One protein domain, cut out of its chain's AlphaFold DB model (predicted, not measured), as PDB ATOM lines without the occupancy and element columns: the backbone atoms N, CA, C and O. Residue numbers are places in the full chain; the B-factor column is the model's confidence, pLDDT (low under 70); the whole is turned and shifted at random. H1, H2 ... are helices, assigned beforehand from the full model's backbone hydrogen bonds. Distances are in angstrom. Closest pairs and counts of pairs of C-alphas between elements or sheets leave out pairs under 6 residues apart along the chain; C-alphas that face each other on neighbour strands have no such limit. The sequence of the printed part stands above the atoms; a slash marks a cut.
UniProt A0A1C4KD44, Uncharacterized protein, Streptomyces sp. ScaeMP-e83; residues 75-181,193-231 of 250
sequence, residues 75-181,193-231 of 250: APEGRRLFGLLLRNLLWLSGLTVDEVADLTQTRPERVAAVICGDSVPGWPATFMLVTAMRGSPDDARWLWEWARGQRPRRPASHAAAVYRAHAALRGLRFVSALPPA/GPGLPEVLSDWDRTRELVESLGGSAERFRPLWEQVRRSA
ATOM      1  N   ALA A  75      -3.614  22.374 -32.147       68.75
ATOM      2  CA  ALA A  75      -4.618  21.479 -32.737       68.75
ATOM      3  C   ALA A  75      -4.042  20.552 -33.833       68.75
ATOM      4  O   ALA A  75      -4.435  19.385 -33.865       68.75
ATOM      5  N   PRO A  76      -3.106  21.004 -34.696       82.06
ATOM      6  CA  PRO A  76      -2.456  20.133 -35.677       82.06
ATOM      7  C   PRO A  76      -1.659  19.001 -35.022       82.06
ATOM      8  O   PRO A  76      -1.727  17.857 -35.463       82.06
ATOM      9  N   GLU A  77      -0.959  19.301 -33.926       87.69
ATOM     10  CA  GLU A  77      -0.183  18.311 -33.180       87.69
ATOM     11  C   GLU A  77      -1.084  17.266 -32.512       87.69
ATOM     12  O   GLU A  77      -0.875  16.070 -32.702       87.69
ATOM     13  N   GLY A  78      -2.150  17.695 -31.824       89.06
ATOM     14  CA  GLY A  78      -3.125  16.774 -31.233       89.06
ATOM     15  C   GLY A  78      -3.776  15.857 -32.276       89.06
ATOM     16  O   GLY A  78      -3.901  14.654 -32.048       89.06
ATOM     17  N   ARG A  79      -4.128  16.394 -33.456       92.00
ATOM     18  CA  ARG A  79      -4.648  15.605 -34.591       92.00
ATOM     19  C   ARG A  79      -3.646  14.570 -35.084       92.00
ATOM     20  O   ARG A  79      -4.014  13.412 -35.269       92.00
ATOM     21  N   ARG A  80      -2.382  14.969 -35.241       91.19
ATOM     22  CA  ARG A  80      -1.291  14.075 -35.634       91.19
ATOM     23  C   ARG A  80      -1.111  12.943 -34.623       91.19
ATOM     24  O   ARG A  80      -1.079  11.786 -35.026       91.19
ATOM     25  N   LEU A  81      -1.011  13.246 -33.328       93.00
ATOM     26  CA  LEU A  81      -0.820  12.231 -32.281       93.00
ATOM     27  C   LEU A  81      -2.031  11.294 -32.166       93.00
ATOM     28  O   LEU A  81      -1.862  10.088 -32.007       93.00
ATOM     29  N   PHE A  82      -3.249  11.817 -32.318       95.12
ATOM     30  CA  PHE A  82      -4.462  11.002 -32.368       95.12
ATOM     31  C   PHE A  82      -4.481  10.059 -33.582       95.12
ATOM     32  O   PHE A  82      -4.742   8.867 -33.425       95.12
ATOM     33  N   GLY A  83      -4.131  10.547 -34.776       94.00
ATOM     34  CA  GLY A  83      -3.979   9.703 -35.965       94.00
ATOM     35  C   GLY A  83      -2.907   8.623 -35.776       94.00
ATOM     36  O   GLY A  83      -3.143   7.449 -36.059       94.00
ATOM     37  N   LEU A  84      -1.754   8.982 -35.196       93.06
ATOM     38  CA  LEU A  84      -0.676   8.041 -34.868       93.06
ATOM     39  C   LEU A  84      -1.127   6.932 -33.914       93.06
ATOM     40  O   LEU A  84      -0.832   5.765 -34.172       93.06
ATOM     41  N   LEU A  85      -1.870   7.275 -32.858       94.75
ATOM     42  CA  LEU A  85      -2.467   6.299 -31.947       94.75
ATOM     43  C   LEU A  85      -3.323   5.292 -32.723       94.75
ATOM     44  O   LEU A  85      -3.122   4.086 -32.598       94.75
ATOM     45  N   LEU A  86      -4.261   5.777 -33.540       94.62
ATOM     46  CA  LEU A  86      -5.178   4.913 -34.286       94.62
ATOM     47  C   LEU A  86      -4.450   4.078 -35.336       94.62
ATOM     48  O   LEU A  86      -4.780   2.912 -35.527       94.62
ATOM     49  N   ARG A  87      -3.415   4.629 -35.971       91.94
ATOM     50  CA  ARG A  87      -2.557   3.892 -36.898       91.94
ATOM     51  C   ARG A  87      -1.826   2.747 -36.206       91.94
ATOM     52  O   ARG A  87      -1.790   1.637 -36.734       91.94
ATOM     53  N   ASN A  88      -1.249   3.008 -35.036       89.25
ATOM     54  CA  ASN A  88      -0.518   1.999 -34.277       89.25
ATOM     55  C   ASN A  88      -1.479   0.938 -33.718       89.25
ATOM     56  O   ASN A  88      -1.177  -0.250 -33.799       89.25
ATOM     57  N   LEU A  89      -2.672   1.334 -33.260       90.00
ATOM     58  CA  LEU A  89      -3.740   0.405 -32.878       90.00
ATOM     59  C   LEU A  89      -4.195  -0.457 -34.056       90.00
ATOM     60  O   LEU A  89      -4.266  -1.674 -33.910       90.00
ATOM     61  N   LEU A  90      -4.428   0.129 -35.234       89.00
ATOM     62  CA  LEU A  90      -4.791  -0.626 -36.432       89.00
ATOM     63  C   LEU A  90      -3.709  -1.658 -36.755       89.00
ATOM     64  O   LEU A  90      -4.003  -2.841 -36.941       89.00
ATOM     65  N   TRP A  91      -2.447  -1.229 -36.752       86.00
ATOM     66  CA  TRP A  91      -1.315  -2.106 -37.018       86.00
ATOM     67  C   TRP A  91      -1.231  -3.270 -36.019       86.00
ATOM     68  O   TRP A  91      -1.083  -4.421 -36.445       86.00
ATOM     69  N   LEU A  92      -1.378  -2.986 -34.718       80.75
ATOM     70  CA  LEU A  92      -1.352  -3.975 -33.632       80.75
ATOM     71  C   LEU A  92      -2.565  -4.913 -33.660       80.75
ATOM     72  O   LEU A  92      -2.431  -6.097 -33.353       80.75
ATOM     73  N   SER A  93      -3.735  -4.409 -34.058       80.62
ATOM     74  CA  SER A  93      -4.969  -5.194 -34.176       80.62
ATOM     75  C   SER A  93      -4.882  -6.252 -35.281       80.62
ATOM     76  O   SER A  93      -5.541  -7.290 -35.214       80.62
ATOM     77  N   GLY A  94      -4.050  -5.996 -36.298       80.06
ATOM     78  CA  GLY A  94      -3.926  -6.820 -37.493       80.06
ATOM     79  C   GLY A  94      -5.026  -6.603 -38.538       80.06
ATOM     80  O   GLY A  94      -4.912  -7.210 -39.606       80.06
ATOM     81  N   LEU A  95      -6.014  -5.745 -38.257       82.50
ATOM     82  CA  LEU A  95      -7.126  -5.411 -39.150       82.50
ATOM     83  C   LEU A  95      -6.694  -4.487 -40.303       82.50
ATOM     84  O   LEU A  95      -5.658  -3.816 -40.241       82.50
ATOM     85  N   THR A  96      -7.491  -4.451 -41.369       87.38
ATOM     86  CA  THR A  96      -7.406  -3.440 -42.433       87.38
ATOM     87  C   THR A  96      -8.363  -2.273 -42.188       87.38
ATOM     88  O   THR A  96      -9.249  -2.337 -41.339       87.38
ATOM     89  N   VAL A  97      -8.183  -1.192 -42.953       88.69
ATOM     90  CA  VAL A  97      -9.112  -0.051 -42.957       88.69
ATOM     91  C   VAL A  97     -10.522  -0.504 -43.347       88.69
ATOM     92  O   VAL A  97     -11.468  -0.112 -42.677       88.69
ATOM     93  N   ASP A  98     -10.645  -1.366 -44.362       85.81
ATOM     94  CA  ASP A  98     -11.934  -1.909 -44.812       85.81
ATOM     95  C   ASP A  98     -12.597  -2.779 -43.736       85.81
ATOM     96  O   ASP A  98     -13.764  -2.592 -43.423       85.81
ATOM     97  N   GLU A  99     -11.833  -3.661 -43.079       81.12
ATOM     98  CA  GLU A  99     -12.360  -4.501 -41.995       81.12
ATOM     99  C   GLU A  99     -12.857  -3.644 -40.813       81.12
ATOM    100  O   GLU A  99     -13.892  -3.937 -40.223       81.12
ATOM    101  N   VAL A 100     -12.155  -2.555 -40.471       90.44
ATOM    102  CA  VAL A 100     -12.611  -1.611 -39.432       90.44
ATOM    103  C   VAL A 100     -13.829  -0.808 -39.892       90.44
ATOM    104  O   VAL A 100     -14.737  -0.569 -39.095       90.44
ATOM    105  N   ALA A 101     -13.867  -0.391 -41.156       91.75
ATOM    106  CA  ALA A 101     -15.001   0.295 -41.764       91.75
ATOM    107  C   ALA A 101     -16.276  -0.556 -41.699       91.75
ATOM    108  O   ALA A 101     -17.291  -0.079 -41.189       91.75
ATOM    109  N   ASP A 102     -16.190  -1.829 -42.083       89.00
ATOM    110  CA  ASP A 102     -17.296  -2.785 -42.011       89.00
ATOM    111  C   ASP A 102     -17.771  -2.984 -40.564       89.00
ATOM    112  O   ASP A 102     -18.960  -2.849 -40.267       89.00
ATOM    113  N   LEU A 103     -16.838  -3.220 -39.631       87.75
ATOM    114  CA  LEU A 103     -17.146  -3.421 -38.208       87.75
ATOM    115  C   LEU A 103     -17.790  -2.199 -37.541       87.75
ATOM    116  O   LEU A 103     -18.514  -2.345 -36.558       87.75
ATOM    117  N   THR A 104     -17.508  -0.997 -38.041       91.88
ATOM    118  CA  THR A 104     -18.010   0.264 -37.473       91.88
ATOM    119  C   THR A 104     -19.079   0.929 -38.333       91.88
ATOM    120  O   THR A 104     -19.443   2.075 -38.057       91.88
ATOM    121  N   GLN A 105     -19.560   0.244 -39.379       91.38
ATOM    122  CA  GLN A 105     -20.514   0.770 -40.361       91.38
ATOM    123  C   GLN A 105     -20.129   2.176 -40.857       91.38
ATOM    124  O   GLN A 105     -20.962   3.066 -41.035       91.38
ATOM    125  N   THR A 106     -18.827   2.402 -41.033       91.19
ATOM    126  CA  THR A 106     -18.244   3.680 -41.443       91.19
ATOM    127  C   THR A 106     -17.600   3.513 -42.809       91.19
ATOM    128  O   THR A 106     -17.085   2.456 -43.130       91.19
ATOM    129  N   ARG A 107     -17.602   4.559 -43.634       90.88
ATOM    130  CA  ARG A 107     -16.986   4.498 -44.965       90.88
ATOM    131  C   ARG A 107     -15.448   4.366 -44.862       90.88
ATOM    132  O   ARG A 107     -14.862   5.129 -44.081       90.88
ATOM    133  N   PRO A 108     -14.779   3.479 -45.626       87.69
ATOM    134  CA  PRO A 108     -13.326   3.269 -45.557       87.69
ATOM    135  C   PRO A 108     -12.495   4.546 -45.717       87.69
ATOM    136  O   PRO A 108     -11.543   4.766 -44.970       87.69
ATOM    137  N   GLU A 109     -12.893   5.446 -46.616       81.44
ATOM    138  CA  GLU A 109     -12.244   6.741 -46.833       81.44
ATOM    139  C   GLU A 109     -12.274   7.630 -45.584       81.44
ATOM    140  O   GLU A 109     -11.311   8.337 -45.285       81.44
ATOM    141  N   ARG A 110     -13.356   7.553 -44.800       88.75
ATOM    142  CA  ARG A 110     -13.472   8.282 -43.538       88.75
ATOM    143  C   ARG A 110     -12.572   7.652 -42.480       88.75
ATOM    144  O   ARG A 110     -11.902   8.388 -41.766       88.75
ATOM    145  N   VAL A 111     -12.508   6.323 -42.396       91.56
ATOM    146  CA  VAL A 111     -11.587   5.629 -41.479       91.56
ATOM    147  C   VAL A 111     -10.129   5.977 -41.809       91.56
ATOM    148  O   VAL A 111      -9.365   6.326 -40.909       91.56
ATOM    149  N   ALA A 112      -9.760   5.981 -43.093       84.56
ATOM    150  CA  ALA A 112      -8.429   6.369 -43.554       84.56
ATOM    151  C   ALA A 112      -8.084   7.821 -43.176       84.56
ATOM    152  O   ALA A 112      -7.036   8.063 -42.579       84.56
ATOM    153  N   ALA A 113      -8.990   8.772 -43.431       80.56
ATOM    154  CA  ALA A 113      -8.798  10.179 -43.069       80.56
ATOM    155  C   ALA A 113      -8.629  10.383 -41.552       80.56
ATOM    156  O   ALA A 113      -7.896  11.267 -41.112       80.56
ATOM    157  N   VAL A 114      -9.307   9.581 -40.727       91.94
ATOM    158  CA  VAL A 114      -9.139   9.622 -39.267       91.94
ATOM    159  C   VAL A 114      -7.760   9.093 -38.851       91.94
ATOM    160  O   VAL A 114      -7.092   9.707 -38.021       91.94
ATOM    161  N   ILE A 115      -7.299   7.992 -39.452       91.75
ATOM    162  CA  ILE A 115      -5.979   7.396 -39.176       91.75
ATOM    163  C   ILE A 115      -4.832   8.322 -39.603       91.75
ATOM    164  O   ILE A 115      -3.814   8.400 -38.917       91.75
ATOM    165  N   CYS A 116      -4.988   9.053 -40.708       85.81
ATOM    166  CA  CYS A 116      -4.014  10.054 -41.145       85.81
ATOM    167  C   CYS A 116      -3.996  11.311 -40.254       85.81
ATOM    168  O   CYS A 116      -3.036  12.077 -40.297       85.81
ATOM    169  N   GLY A 117      -5.017  11.508 -39.413       85.75
ATOM    170  CA  GLY A 117      -5.188  12.717 -38.605       85.75
ATOM    171  C   GLY A 117      -5.841  13.884 -39.359       85.75
ATOM    172  O   GLY A 117      -5.975  14.972 -38.796       85.75
ATOM    173  N   ASP A 118      -6.296  13.667 -40.596       84.69
ATOM    174  CA  ASP A 118      -6.965  14.678 -41.427       84.69
ATOM    175  C   ASP A 118      -8.364  15.014 -40.897       84.69
ATOM    176  O   ASP A 118      -8.857  16.136 -41.044       84.69
ATOM    177  N   SER A 119      -9.008  14.052 -40.229       88.12
ATOM    178  CA  SER A 119     -10.320  14.233 -39.611       88.12
ATOM    179  C   SER A 119     -10.362  13.713 -38.175       88.12
ATOM    180  O   SER A 119      -9.717  12.729 -37.826       88.12
ATOM    181  N   VAL A 120     -11.149  14.379 -37.322       92.50
ATOM    182  CA  VAL A 120     -11.375  13.951 -35.933       92.50
ATOM    183  C   VAL A 120     -12.872  13.732 -35.730       92.50
ATOM    184  O   VAL A 120     -13.625  14.717 -35.701       92.50
ATOM    185  N   PRO A 121     -13.326  12.473 -35.605       92.69
ATOM    186  CA  PRO A 121     -14.740  12.167 -35.518       92.69
ATOM    187  C   PRO A 121     -15.293  12.534 -34.132       92.69
ATOM    188  O   PRO A 121     -14.557  12.897 -33.210       92.69
ATOM    189  N   GLY A 122     -16.614  12.454 -33.968       94.00
ATOM    190  CA  GLY A 122     -17.237  12.565 -32.647       94.00
ATOM    191  C   GLY A 122     -16.769  11.455 -31.696       94.00
ATOM    192  O   GLY A 122     -16.232  10.431 -32.128       94.00
ATOM    193  N   TRP A 123     -16.995  11.639 -30.392       94.38
ATOM    194  CA  TRP A 123     -16.595  10.641 -29.396       94.38
ATOM    195  C   TRP A 123     -17.232   9.257 -29.613       94.38
ATOM    196  O   TRP A 123     -16.481   8.288 -29.578       94.38
ATOM    197  N   PRO A 124     -18.541   9.120 -29.915       95.38
ATOM    198  CA  PRO A 124     -19.136   7.800 -30.151       95.38
ATOM    199  C   PRO A 124     -18.458   7.027 -31.292       95.38
ATOM    200  O   PRO A 124     -18.127   5.857 -31.143       95.38
ATOM    201  N   ALA A 125     -18.150   7.702 -32.402       93.81
ATOM    202  CA  ALA A 125     -17.432   7.092 -33.520       93.81
ATOM    203  C   ALA A 125     -15.974   6.747 -33.160       93.81
ATOM    204  O   ALA A 125     -15.490   5.677 -33.512       93.81
ATOM    205  N   THR A 126     -15.286   7.612 -32.404       96.56
ATOM    206  CA  THR A 126     -13.938   7.317 -31.877       96.56
ATOM    207  C   THR A 126     -13.947   6.069 -30.994       96.56
ATOM    208  O   THR A 126     -13.100   5.195 -31.153       96.56
ATOM    209  N   PHE A 127     -14.932   5.968 -30.099       94.19
ATOM    210  CA  PHE A 127     -15.118   4.823 -29.215       94.19
ATOM    211  C   PHE A 127     -15.306   3.526 -30.011       94.19
ATOM    212  O   PHE A 127     -14.649   2.531 -29.706       94.19
ATOM    213  N   MET A 128     -16.140   3.547 -31.060       94.19
ATOM    214  CA  MET A 128     -16.340   2.382 -31.928       94.19
ATOM    215  C   MET A 128     -15.055   1.976 -32.651       94.19
ATOM    216  O   MET A 128     -14.695   0.803 -32.624       94.19
ATOM    217  N   LEU A 129     -14.327   2.932 -33.239       95.38
ATOM    218  CA  LEU A 129     -13.073   2.661 -33.953       95.38
ATOM    219  C   LEU A 129     -12.015   2.034 -33.038       95.38
ATOM    220  O   LEU A 129     -11.424   1.011 -33.380       95.38
ATOM    221  N   VAL A 130     -11.788   2.620 -31.859       94.69
ATOM    222  CA  VAL A 130     -10.795   2.114 -30.896       94.69
ATOM    223  C   VAL A 130     -11.186   0.725 -30.386       94.69
ATOM    224  O   VAL A 130     -10.339  -0.168 -30.352       94.69
ATOM    225  N   THR A 131     -12.468   0.516 -30.073       88.50
ATOM    226  CA  THR A 131     -12.995  -0.787 -29.639       88.50
ATOM    227  C   THR A 131     -12.862  -1.847 -30.736       88.50
ATOM    228  O   THR A 131     -12.400  -2.953 -30.460       88.50
ATOM    229  N   ALA A 132     -13.187  -1.513 -31.991       88.62
ATOM    230  CA  ALA A 132     -13.033  -2.417 -33.134       88.62
ATOM    231  C   ALA A 132     -11.570  -2.853 -33.319       88.62
ATOM    232  O   ALA A 132     -11.289  -4.029 -33.546       88.62
ATOM    233  N   MET A 133     -10.626  -1.931 -33.115       90.31
ATOM    234  CA  MET A 133      -9.184  -2.209 -33.130       90.31
ATOM    235  C   MET A 133      -8.662  -2.870 -31.842       90.31
ATOM    236  O   MET A 133      -7.456  -3.076 -31.708       90.31
ATOM    237  N   ARG A 134      -9.546  -3.246 -30.906       83.69
ATOM    238  CA  ARG A 134      -9.221  -3.879 -29.614       83.69
ATOM    239  C   ARG A 134      -8.340  -3.017 -28.698       83.69
ATOM    240  O   ARG A 134      -7.613  -3.555 -27.864       83.69
ATOM    241  N   GLY A 135      -8.387  -1.696 -28.863       86.12
ATOM    242  CA  GLY A 135      -7.770  -0.735 -27.952       86.12
ATOM    243  C   GLY A 135      -8.705  -0.349 -26.803       86.12
ATOM    244  O   GLY A 135      -9.900  -0.639 -26.836       86.12
ATOM    245  N   SER A 136      -8.162   0.343 -25.800       88.94
ATOM    246  CA  SER A 136      -8.965   0.979 -24.752       88.94
ATOM    247  C   SER A 136      -9.379   2.389 -25.191       88.94
ATOM    248  O   SER A 136      -8.502   3.214 -25.464       88.94
ATOM    249  N   PRO A 137     -10.685   2.715 -25.251       92.62
ATOM    250  CA  PRO A 137     -11.141   4.066 -25.570       92.62
ATOM    251  C   PRO A 137     -10.577   5.128 -24.621       92.62
ATOM    252  O   PRO A 137     -10.246   6.225 -25.066       92.62
ATOM    253  N   ASP A 138     -10.393   4.807 -23.340       91.69
ATOM    254  CA  ASP A 138      -9.852   5.753 -22.359       91.69
ATOM    255  C   ASP A 138      -8.431   6.206 -22.702       91.69
ATOM    256  O   ASP A 138      -8.099   7.378 -22.515       91.69
ATOM    257  N   ASP A 139      -7.623   5.322 -23.293       93.00
ATOM    258  CA  ASP A 139      -6.260   5.648 -23.720       93.00
ATOM    259  C   ASP A 139      -6.261   6.659 -24.886       93.00
ATOM    260  O   ASP A 139      -5.337   7.455 -25.045       93.00
ATOM    261  N   ALA A 140      -7.335   6.695 -25.682       94.81
ATOM    262  CA  ALA A 140      -7.518   7.659 -26.768       94.81
ATOM    263  C   ALA A 140      -8.146   8.984 -26.316       94.81
ATOM    264  O   ALA A 140      -8.086   9.981 -27.043       94.81
ATOM    265  N   ARG A 141      -8.782   9.012 -25.137       95.06
ATOM    266  CA  ARG A 141      -9.696  10.089 -24.739       95.06
ATOM    267  C   ARG A 141      -9.026  11.457 -24.694       95.06
ATOM    268  O   ARG A 141      -9.571  12.417 -25.235       95.06
ATOM    269  N   TRP A 142      -7.865  11.555 -24.054       93.94
ATOM    270  CA  TRP A 142      -7.158  12.829 -23.915       93.94
ATOM    271  C   TRP A 142      -6.607  13.336 -25.255       93.94
ATOM    272  O   TRP A 142      -6.770  14.512 -25.576       93.94
ATOM    273  N   LEU A 143      -6.037  12.447 -26.077       94.25
ATOM    274  CA  LEU A 143      -5.545  12.791 -27.416       94.25
ATOM    275  C   LEU A 143      -6.684  13.262 -28.332       94.25
ATOM    276  O   LEU A 143      -6.521  14.237 -29.060       94.25
ATOM    277  N   TRP A 144      -7.861  12.632 -28.246       95.19
ATOM    278  CA  TRP A 144      -9.065  13.074 -28.955       95.19
ATOM    279  C   TRP A 144      -9.533  14.467 -28.502       95.19
ATOM    280  O   TRP A 144      -9.822  15.325 -29.340       95.19
ATOM    281  N   GLU A 145      -9.578  14.728 -27.190       93.81
ATOM    282  CA  GLU A 145      -9.932  16.051 -26.655       93.81
ATOM    283  C   GLU A 145      -8.950  17.117 -27.145       93.81
ATOM    284  O   GLU A 145      -9.373  18.151 -27.665       93.81
ATOM    285  N   TRP A 146      -7.649  16.832 -27.086       92.00
ATOM    286  CA  TRP A 146      -6.610  17.726 -27.584       92.00
ATOM    287  C   TRP A 146      -6.743  17.977 -29.097       92.00
ATOM    288  O   TRP A 146      -6.758  19.133 -29.525       92.00
ATOM    289  N   ALA A 147      -6.952  16.939 -29.910       92.31
ATOM    290  CA  ALA A 147      -7.169  17.065 -31.355       92.31
ATOM    291  C   ALA A 147      -8.391  17.939 -31.713       92.31
ATOM    292  O   ALA A 147      -8.413  18.614 -32.749       92.31
ATOM    293  N   ARG A 148      -9.408  17.956 -30.839       90.06
ATOM    294  CA  ARG A 148     -10.607  18.807 -30.933       90.06
ATOM    295  C   ARG A 148     -10.434  20.186 -30.281       90.06
ATOM    296  O   ARG A 148     -11.365  20.985 -30.337       90.06
ATOM    297  N   GLY A 149      -9.286  20.473 -29.665       88.12
ATOM    298  CA  GLY A 149      -9.033  21.705 -28.911       88.12
ATOM    299  C   GLY A 149      -9.814  21.808 -27.595       88.12
ATOM    300  O   GLY A 149      -9.953  22.899 -27.049       88.12
ATOM    301  N   GLN A 150     -10.347  20.693 -27.096       87.06
ATOM    302  CA  GLN A 150     -11.083  20.620 -25.838       87.06
ATOM    303  C   GLN A 150     -10.117  20.510 -24.657       87.06
ATOM    304  O   GLN A 150      -9.041  19.919 -24.758       87.06
ATOM    305  N   ARG A 151     -10.515  21.078 -23.516       80.00
ATOM    306  CA  ARG A 151      -9.803  20.886 -22.249       80.00
ATOM    307  C   ARG A 151     -10.324  19.634 -21.533       80.00
ATOM    308  O   ARG A 151     -11.523  19.353 -21.634       80.00
ATOM    309  N   PRO A 152      -9.471  18.918 -20.779       80.25
ATOM    310  CA  PRO A 152      -9.905  17.765 -20.002       80.25
ATOM    311  C   PRO A 152     -10.990  18.156 -19.002       80.25
ATOM    312  O   PRO A 152     -10.821  19.107 -18.233       80.25
ATOM    313  N   ARG A 153     -12.102  17.416 -18.993       81.31
ATOM    314  CA  ARG A 153     -13.158  17.606 -17.988       81.31
ATOM    315  C   ARG A 153     -12.638  17.249 -16.599       81.31
ATOM    316  O   ARG A 153     -11.820  16.342 -16.461       81.31
ATOM    317  N   ARG A 154     -13.145  17.945 -15.578       80.94
ATOM    318  CA  ARG A 154     -12.795  17.674 -14.183       80.94
ATOM    319  C   ARG A 154     -13.327  16.289 -13.765       80.94
ATOM    320  O   ARG A 154     -14.506  16.020 -13.997       80.94
ATOM    321  N   PRO A 155     -12.491  15.419 -13.177       85.50
ATOM    322  CA  PRO A 155     -12.905  14.112 -12.675       85.50
ATOM    323  C   PRO A 155     -13.710  14.240 -11.372       85.50
ATOM    324  O   PRO A 155     -13.535  15.196 -10.619       85.50
ATOM    325  N   ALA A 156     -14.577  13.258 -11.107       85.44
ATOM    326  CA  ALA A 156     -15.451  13.236  -9.929       85.44
ATOM    327  C   ALA A 156     -14.728  12.857  -8.622       85.44
ATOM    328  O   ALA A 156     -15.234  13.130  -7.539       85.44
ATOM    329  N   SER A 157     -13.552  12.227  -8.705       87.12
ATOM    330  CA  SER A 157     -12.784  11.759  -7.547       87.12
ATOM    331  C   SER A 157     -11.282  11.737  -7.833       87.12
ATOM    332  O   SER A 157     -10.862  11.795  -8.994       87.12
ATOM    333  N   HIS A 158     -10.467  11.597  -6.779       85.69
ATOM    334  CA  HIS A 158      -9.024  11.380  -6.913       85.69
ATOM    335  C   HIS A 158      -8.701  10.175  -7.794       85.69
ATOM    336  O   HIS A 158      -7.938  10.289  -8.748       85.69
ATOM    337  N   ALA A 159      -9.338   9.035  -7.511       85.50
ATOM    338  CA  ALA A 159      -9.118   7.798  -8.250       85.50
ATOM    339  C   ALA A 159      -9.436   7.972  -9.744       85.50
ATOM    340  O   ALA A 159      -8.678   7.510 -10.593       85.50
ATOM    341  N   ALA A 160     -10.502   8.710 -10.080       85.88
ATOM    342  CA  ALA A 160     -10.833   9.033 -11.466       85.88
ATOM    343  C   ALA A 160      -9.809   9.983 -12.117       85.88
ATOM    344  O   ALA A 160      -9.522   9.843 -13.306       85.88
ATOM    345  N   ALA A 161      -9.239  10.927 -11.357       89.38
ATOM    346  CA  ALA A 161      -8.166  11.801 -11.831       89.38
ATOM    347  C   ALA A 161      -6.900  11.003 -12.165       89.38
ATOM    348  O   ALA A 161      -6.367  11.130 -13.269       89.38
ATOM    349  N   VAL A 162      -6.470  10.140 -11.239       88.25
ATOM    350  CA  VAL A 162      -5.312   9.251 -11.406       88.25
ATOM    351  C   VAL A 162      -5.534   8.330 -12.601       88.25
ATOM    352  O   VAL A 162      -4.714   8.304 -13.517       88.25
ATOM    353  N   TYR A 163      -6.680   7.645 -12.662       87.50
ATOM    354  CA  TYR A 163      -7.022   6.759 -13.774       87.50
ATOM    355  C   TYR A 163      -6.944   7.473 -15.128       87.50
ATOM    356  O   TYR A 163      -6.345   6.960 -16.073       87.50
ATOM    357  N   ARG A 164      -7.508   8.682 -15.222       90.56
ATOM    358  CA  ARG A 164      -7.512   9.471 -16.457       90.56
ATOM    359  C   ARG A 164      -6.108   9.910 -16.873       90.56
ATOM    360  O   ARG A 164      -5.785   9.843 -18.058       90.56
ATOM    361  N   ALA A 165      -5.278  10.344 -15.924       91.31
ATOM    362  CA  ALA A 165      -3.888  10.705 -16.193       91.31
ATOM    363  C   ALA A 165      -3.074   9.484 -16.658       91.31
ATOM    364  O   ALA A 165      -2.348   9.567 -17.649       91.31
ATOM    365  N   HIS A 166      -3.270   8.325 -16.023       89.44
ATOM    366  CA  HIS A 166      -2.659   7.065 -16.449       89.44
ATOM    367  C   HIS A 166      -3.106   6.665 -17.856       89.44
ATOM    368  O   HIS A 166      -2.266   6.308 -18.678       89.44
ATOM    369  N   ALA A 167      -4.402   6.754 -18.158       91.50
ATOM    370  CA  ALA A 167      -4.929   6.456 -19.486       91.50
ATOM    371  C   ALA A 167      -4.304   7.359 -20.561       91.50
ATOM    372  O   ALA A 167      -3.872   6.874 -21.604       91.50
ATOM    373  N   ALA A 168      -4.148   8.655 -20.280       93.69
ATOM    374  CA  ALA A 168      -3.467   9.576 -21.187       93.69
ATOM    375  C   ALA A 168      -1.993   9.188 -21.430       93.69
ATOM    376  O   ALA A 168      -1.540   9.194 -22.577       93.69
ATOM    377  N   LEU A 169      -1.260   8.777 -20.386       92.00
ATOM    378  CA  LEU A 169       0.111   8.266 -20.518       92.00
ATOM    379  C   LEU A 169       0.169   6.955 -21.318       92.00
ATOM    380  O   LEU A 169       1.054   6.785 -22.157       92.00
ATOM    381  N   ARG A 170      -0.786   6.041 -21.112       89.56
ATOM    382  CA  ARG A 170      -0.912   4.816 -21.919       89.56
ATOM    383  C   ARG A 170      -1.159   5.136 -23.395       89.56
ATOM    384  O   ARG A 170      -0.500   4.558 -24.255       89.56
ATOM    385  N   GLY A 171      -2.020   6.109 -23.690       91.56
ATOM    386  CA  GLY A 171      -2.243   6.621 -25.045       91.56
ATOM    387  C   GLY A 171      -0.969   7.153 -25.702       91.56
ATOM    388  O   GLY A 171      -0.645   6.776 -26.827       91.56
ATOM    389  N   LEU A 172      -0.195   7.973 -24.986       91.69
ATOM    390  CA  LEU A 172       1.097   8.484 -25.465       91.69
ATOM    391  C   LEU A 172       2.127   7.370 -25.696       91.69
ATOM    392  O   LEU A 172       2.864   7.395 -26.684       91.69
ATOM    393  N   ARG A 173       2.138   6.339 -24.846       87.81
ATOM    394  CA  ARG A 173       2.959   5.145 -25.078       87.81
ATOM    395  C   ARG A 173       2.562   4.409 -26.346       87.81
ATOM    396  O   ARG A 173       3.451   3.959 -27.057       87.81
ATOM    397  N   PHE A 174       1.276   4.319 -26.677       85.19
ATOM    398  CA  PHE A 174       0.858   3.760 -27.964       85.19
ATOM    399  C   PHE A 174       1.311   4.607 -29.151       85.19
ATOM    400  O   PHE A 174       1.657   4.044 -30.184       85.19
ATOM    401  N   VAL A 175       1.344   5.934 -29.021       89.00
ATOM    402  CA  VAL A 175       1.897   6.810 -30.067       89.00
ATOM    403  C   VAL A 175       3.392   6.544 -30.266       89.00
ATOM    404  O   VAL A 175       3.853   6.431 -31.402       89.00
ATOM    405  N   SER A 176       4.125   6.379 -29.163       82.69
ATOM    406  CA  SER A 176       5.560   6.071 -29.149       82.69
ATOM    407  C   SER A 176       5.892   4.617 -29.476       82.69
ATOM    408  O   SER A 176       7.039   4.308 -29.796       82.69
ATOM    409  N   ALA A 177       4.906   3.718 -29.416       71.88
ATOM    410  CA  ALA A 177       5.029   2.339 -29.853       71.88
ATOM    411  C   ALA A 177       5.150   2.330 -31.378       71.88
ATOM    412  O   ALA A 177       4.191   2.094 -32.111       71.88
ATOM    413  N   LEU A 178       6.353   2.639 -31.859       57.56
ATOM    414  CA  LEU A 178       6.726   2.457 -33.245       57.56
ATOM    415  C   LEU A 178       6.386   1.006 -33.597       57.56
ATOM    416  O   LEU A 178       6.835   0.119 -32.869       57.56
ATOM    417  N   PRO A 179       5.615   0.720 -34.661       52.28
ATOM    418  CA  PRO A 179       5.516  -0.645 -35.153       52.28
ATOM    419  C   PRO A 179       6.947  -1.076 -35.490       52.28
ATOM    420  O   PRO A 179       7.535  -0.518 -36.423       52.28
ATOM    421  N   PRO A 180       7.574  -1.975 -34.709       44.62
ATOM    422  CA  PRO A 180       8.987  -2.225 -34.882       44.62
ATOM    423  C   PRO A 180       9.177  -2.856 -36.257       44.62
ATOM    424  O   PRO A 180       8.503  -3.833 -36.601       44.62
ATOM    425  N   ALA A 181      10.105  -2.311 -37.042       42.75
ATOM    426  CA  ALA A 181      10.606  -2.977 -38.232       42.75
ATOM    427  C   ALA A 181      11.326  -4.261 -37.783       42.75
ATOM    428  O   ALA A 181      12.525  -4.265 -37.533       42.75
ATOM    429  N   GLY A 193       3.441   0.024 -17.893       47.06
ATOM    430  CA  GLY A 193       4.856   0.147 -17.554       47.06
ATOM    431  C   GLY A 193       5.004   0.367 -16.040       47.06
ATOM    432  O   GLY A 193       4.175   1.085 -15.468       47.06
ATOM    433  N   PRO A 194       6.028  -0.215 -15.389       45.47
ATOM    434  CA  PRO A 194       6.278  -0.001 -13.966       45.47
ATOM    435  C   PRO A 194       6.413   1.501 -13.655       45.47
ATOM    436  O   PRO A 194       6.973   2.253 -14.454       45.47
ATOM    437  N   GLY A 195       5.859   1.946 -12.522       57.03
ATOM    438  CA  GLY A 195       6.053   3.307 -12.000       57.03
ATOM    439  C   GLY A 195       5.085   4.396 -12.486       57.03
ATOM    440  O   GLY A 195       5.260   5.552 -12.112       57.03
ATOM    441  N   LEU A 196       4.039   4.077 -13.266       61.00
ATOM    442  CA  LEU A 196       3.012   5.069 -13.651       61.00
ATOM    443  C   LEU A 196       2.392   5.849 -12.464       61.00
ATOM    444  O   LEU A 196       2.215   7.055 -12.621       61.00
ATOM    445  N   PRO A 197       2.087   5.224 -11.301       61.47
ATOM    446  CA  PRO A 197       1.559   5.960 -10.150       61.47
ATOM    447  C   PRO A 197       2.565   6.957  -9.565       61.47
ATOM    448  O   PRO A 197       2.190   8.060  -9.184       61.47
ATOM    449  N   GLU A 198       3.845   6.580  -9.512       70.88
ATOM    450  CA  GLU A 198       4.905   7.371  -8.879       70.88
ATOM    451  C   GLU A 198       5.347   8.552  -9.749       70.88
ATOM    452  O   GLU A 198       5.676   9.619  -9.235       70.88
ATOM    453  N   VAL A 199       5.277   8.398 -11.076       78.12
ATOM    454  CA  VAL A 199       5.579   9.465 -12.039       78.12
ATOM    455  C   VAL A 199       4.709  10.700 -11.820       78.12
ATOM    456  O   VAL A 199       5.214  11.810 -11.930       78.12
ATOM    457  N   LEU A 200       3.431  10.525 -11.466       83.75
ATOM    458  CA  LEU A 200       2.491  11.637 -11.281       83.75
ATOM    459  C   LEU A 200       2.685  12.396  -9.962       83.75
ATOM    460  O   LEU A 200       2.083  13.455  -9.774       83.75
ATOM    461  N   SER A 201       3.517  11.891  -9.051       83.19
ATOM    462  CA  SER A 201       3.822  12.569  -7.788       83.19
ATOM    463  C   SER A 201       4.660  13.831  -7.990       83.19
ATOM    464  O   SER A 201       4.522  14.767  -7.203       83.19
ATOM    465  N   ASP A 202       5.466  13.864  -9.053       88.00
ATOM    466  CA  ASP A 202       6.418  14.926  -9.373       88.00
ATOM    467  C   ASP A 202       6.166  15.483 -10.783       88.00
ATOM    468  O   ASP A 202       5.975  14.737 -11.751       88.00
ATOM    469  N   TRP A 203       6.131  16.812 -10.894       92.00
ATOM    470  CA  TRP A 203       5.858  17.481 -12.162       92.00
ATOM    471  C   TRP A 203       7.015  17.336 -13.144       92.00
ATOM    472  O   TRP A 203       6.757  17.082 -14.318       92.00
ATOM    473  N   ASP A 204       8.263  17.436 -12.689       91.56
ATOM    474  CA  ASP A 204       9.415  17.424 -13.592       91.56
ATOM    475  C   ASP A 204       9.592  16.037 -14.227       91.56
ATOM    476  O   ASP A 204       9.661  15.915 -15.452       91.56
ATOM    477  N   ARG A 205       9.462  14.965 -13.433       89.12
ATOM    478  CA  ARG A 205       9.396  13.584 -13.952       89.12
ATOM    479  C   ARG A 205       8.217  13.355 -14.903       89.12
ATOM    480  O   ARG A 205       8.362  12.678 -15.922       89.12
ATOM    481  N   THR A 206       7.036  13.896 -14.586       90.94
ATOM    482  CA  THR A 206       5.863  13.796 -15.476       90.94
ATOM    483  C   THR A 206       6.126  14.504 -16.802       90.94
ATOM    484  O   THR A 206       5.815  13.959 -17.863       90.94
ATOM    485  N   ARG A 207       6.703  15.708 -16.750       92.31
ATOM    486  CA  ARG A 207       7.058  16.516 -17.914       92.31
ATOM    487  C   ARG A 207       8.021  15.762 -18.824       92.31
ATOM    488  O   ARG A 207       7.706  15.592 -20.001       92.31
ATOM    489  N   GLU A 208       9.137  15.281 -18.280       89.62
ATOM    490  CA  GLU A 208      10.152  14.532 -19.030       89.62
ATOM    491  C   GLU A 208       9.551  13.294 -19.709       89.62
ATOM    492  O   GLU A 208       9.795  13.030 -20.890       89.62
ATOM    493  N   LEU A 209       8.691  12.554 -18.999       89.50
ATOM    494  CA  LEU A 209       8.008  11.402 -19.578       89.50
ATOM    495  C   LEU A 209       7.074  11.807 -20.726       89.50
ATOM    496  O   LEU A 209       7.087  11.175 -21.778       89.50
ATOM    497  N   VAL A 210       6.250  12.838 -20.544       91.25
ATOM    498  CA  VAL A 210       5.310  13.286 -21.582       91.25
ATOM    499  C   VAL A 210       6.055  13.768 -22.828       91.25
ATOM    500  O   VAL A 210       5.684  13.374 -23.934       91.25
ATOM    501  N   GLU A 211       7.113  14.563 -22.655       90.81
ATOM    502  CA  GLU A 211       7.936  15.079 -23.754       90.81
ATOM    503  C   GLU A 211       8.686  13.944 -24.473       90.81
ATOM    504  O   GLU A 211       8.668  13.883 -25.704       90.81
ATOM    505  N   SER A 212       9.257  12.980 -23.738       89.00
ATOM    506  CA  SER A 212       9.934  11.813 -24.339       89.00
ATOM    507  C   SER A 212       8.992  10.904 -25.136       89.00
ATOM    508  O   SER A 212       9.417  10.270 -26.101       89.00
ATOM    509  N   LEU A 213       7.700  10.877 -24.787       87.25
ATOM    510  CA  LEU A 213       6.662  10.166 -25.539       87.25
ATOM    511  C   LEU A 213       6.089  10.979 -26.719       87.25
ATOM    512  O   LEU A 213       5.127  10.550 -27.364       87.25
ATOM    513  N   GLY A 214       6.644  12.164 -26.995       84.56
ATOM    514  CA  GLY A 214       6.199  13.057 -28.067       84.56
ATOM    515  C   GLY A 214       4.889  13.795 -27.771       84.56
ATOM    516  O   GLY A 214       4.237  14.266 -28.701       84.56
ATOM    517  N   GLY A 215       4.469  13.856 -26.505       88.25
ATOM    518  CA  GLY A 215       3.349  14.676 -26.049       88.25
ATOM    519  C   GLY A 215       3.788  16.084 -25.631       88.25
ATOM    520  O   GLY A 215       4.961  16.347 -25.392       88.25
ATOM    521  N   SER A 216       2.825  16.997 -25.486       90.38
ATOM    522  CA  SER A 216       3.077  18.348 -24.969       90.38
ATOM    523  C   SER A 216       2.850  18.393 -23.457       90.38
ATOM    524  O   SER A 216       1.716  18.220 -22.998       90.38
ATOM    525  N   ALA A 217       3.907  18.679 -22.689       90.31
ATOM    526  CA  ALA A 217       3.815  18.844 -21.238       90.31
ATOM    527  C   ALA A 217       2.789  19.921 -20.853       90.31
ATOM    528  O   ALA A 217       1.916  19.671 -20.028       90.31
ATOM    529  N   GLU A 218       2.782  21.067 -21.537       90.31
ATOM    530  CA  GLU A 218       1.806  22.141 -21.295       90.31
ATOM    531  C   GLU A 218       0.351  21.698 -21.510       90.31
ATOM    532  O   GLU A 218      -0.564  22.132 -20.807       90.31
ATOM    533  N   ARG A 219       0.106  20.790 -22.462       90.38
ATOM    534  CA  ARG A 219      -1.234  20.226 -22.698       90.38
ATOM    535  C   ARG A 219      -1.605  19.139 -21.701       90.38
ATOM    536  O   ARG A 219      -2.796  18.919 -21.467       90.38
ATOM    537  N   PHE A 220      -0.613  18.469 -21.130       92.62
ATOM    538  CA  PHE A 220      -0.802  17.443 -20.115       92.62
ATOM    539  C   PHE A 220      -0.951  18.036 -18.707       92.62
ATOM    540  O   PHE A 220      -1.688  17.486 -17.891       92.62
ATOM    541  N   ARG A 221      -0.337  19.193 -18.433       92.44
ATOM    542  CA  ARG A 221      -0.339  19.869 -17.126       92.44
ATOM    543  C   ARG A 221      -1.719  19.953 -16.454       92.44
ATOM    544  O   ARG A 221      -1.805  19.605 -15.278       92.44
ATOM    545  N   PRO A 222      -2.827  20.286 -17.151       92.19
ATOM    546  CA  PRO A 222      -4.149  20.304 -16.523       92.19
ATOM    547  C   PRO A 222      -4.614  18.943 -15.980       92.19
ATOM    548  O   PRO A 222      -5.345  18.915 -14.995       92.19
ATOM    549  N   LEU A 223      -4.217  17.820 -16.595       91.50
ATOM    550  CA  LEU A 223      -4.507  16.480 -16.066       91.50
ATOM    551  C   LEU A 223      -3.702  16.204 -14.794       91.50
ATOM    552  O   LEU A 223      -4.255  15.697 -13.822       91.50
ATOM    553  N   TRP A 224      -2.418  16.566 -14.786       92.38
ATOM    554  CA  TRP A 224      -1.559  16.414 -13.612       92.38
ATOM    555  C   TRP A 224      -2.066  17.258 -12.429       92.38
ATOM    556  O   TRP A 224      -2.225  16.754 -11.319       92.38
ATOM    557  N   GLU A 225      -2.448  18.513 -12.676       91.94
ATOM    558  CA  GLU A 225      -3.035  19.375 -11.645       91.94
ATOM    559  C   GLU A 225      -4.350  18.818 -11.086       91.94
ATOM    560  O   GLU A 225      -4.619  18.973  -9.896       91.94
ATOM    561  N   GLN A 226      -5.174  18.155 -11.907       90.62
ATOM    562  CA  GLN A 226      -6.393  17.492 -11.428       90.62
ATOM    563  C   GLN A 226      -6.069  16.373 -10.435       90.62
ATOM    564  O   GLN A 226      -6.753  16.259  -9.423       90.62
ATOM    565  N   VAL A 227      -5.008  15.596 -10.670       89.81
ATOM    566  CA  VAL A 227      -4.545  14.569  -9.723       89.81
ATOM    567  C   VAL A 227      -4.135  15.208  -8.396       89.81
ATOM    568  O   VAL A 227      -4.603  14.766  -7.347       89.81
ATOM    569  N   ARG A 228      -3.341  16.287  -8.440       87.44
ATOM    570  CA  ARG A 228      -2.866  17.001  -7.242       87.44
ATOM    571  C   ARG A 228      -3.995  17.653  -6.447       87.44
ATOM    572  O   ARG A 228      -4.019  17.545  -5.230       87.44
ATOM    573  N   ARG A 229      -4.946  18.310  -7.121       83.94
ATOM    574  CA  ARG A 229      -6.080  18.993  -6.469       83.94
ATOM    575  C   ARG A 229      -7.124  18.030  -5.922       83.94
ATOM    576  O   ARG A 229      -7.832  18.376  -4.986       83.94
ATOM    577  N   SER A 230      -7.273  16.867  -6.551       77.12
ATOM    578  CA  SER A 230      -8.200  15.839  -6.092       77.12
ATOM    579  C   SER A 230      -7.572  14.899  -5.074       77.12
ATOM    580  O   SER A 230      -8.301  14.040  -4.599       77.12
ATOM    581  N   ALA A 231      -6.272  15.013  -4.765       72.94
ATOM    582  CA  ALA A 231      -5.637  14.228  -3.711       72.94
ATOM    583  C   ALA A 231      -6.495  14.318  -2.448       72.94
ATOM    584  O   ALA A 231      -6.882  15.435  -2.088       72.94
TER     585      ALA A 231
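Overview. This is residues 75 to 181 and 193 to 231 of the 250 residues of an uncharacterized protein of Streptomyces sp. ScaeMP-e83 (UniProt A0A1C4KD44). Two lobes of helices stand side by side along the longest axis: H1, H4 and H5 form a three-helix bundle, with H3 packed on residues 80 to 87 of H1 and H2 packed on H3, both on the side away from the other lobe, and H6, H8 and H9 form a second bundle with short H7 at its edge. H6 reaches across to pack on H5 and H1. The printed part has 146 residues, with nine named helices, H1 to H9 in order, and no named strand: all helix. It is compact, with a radius of gyration of the C-alphas of 15.1 A and spans of 44 by 35 by 25 A.

Arrangement. Start at H1, residues 75 to 93; it touches H5, residues 137 to 147, at a shallow tilt of 27 degrees, opposite ways, closest at C-alphas 78 and 147, 4.1 A. H3, residues 108 to 116, touches H1 at C-alphas 83 and 115, 4.4 A, and H2, residues 97 to 103, at C-alphas 101 and 108, 5.1 A. H4, residues 123 to 132, forms a helical hairpin with H5, closest at C-alphas 127 and 137, 5.4 A. The hub H6, residues 158 to 176, touches H5 about perpendicular at 77 degrees, closest at C-alphas 139 and 171, 4.3 A. H9, residues 217 to 230, touches H6 at C-alphas 158 and 230, 4.6 A, and forms a helical hairpin with H8, residues 203 to 212. H7, residues 196 to 199, only just touches H6, with 3 pairs of C-alphas within 8 A. Each O i to N i+4 pair is within hydrogen-bond range in H1, H2, H3, H4, H6 and H8, against 5 of 7 in H5 and 8 of 10 in H9; H7 is too short for one.

Along the chain. Find C-alpha 75 at (-4.618, 21.479, -32.737); H1 runs 26.7 A from there. H6 spans 27.1 A, and H9 runs 19.6 A to C-alpha 230 at (-8.200, 15.839, -6.092).

Size, cuts and confidence. The farthest C-alphas, 98 and 231, are 44.6 A apart. Residues 182 to 192 are cut out, a gap of 21.7 A between C-alphas 181 and 193. Of the links printed whole, none is long. Residues 75, 178 to 181 and 193 to 197 are under pLDDT 70.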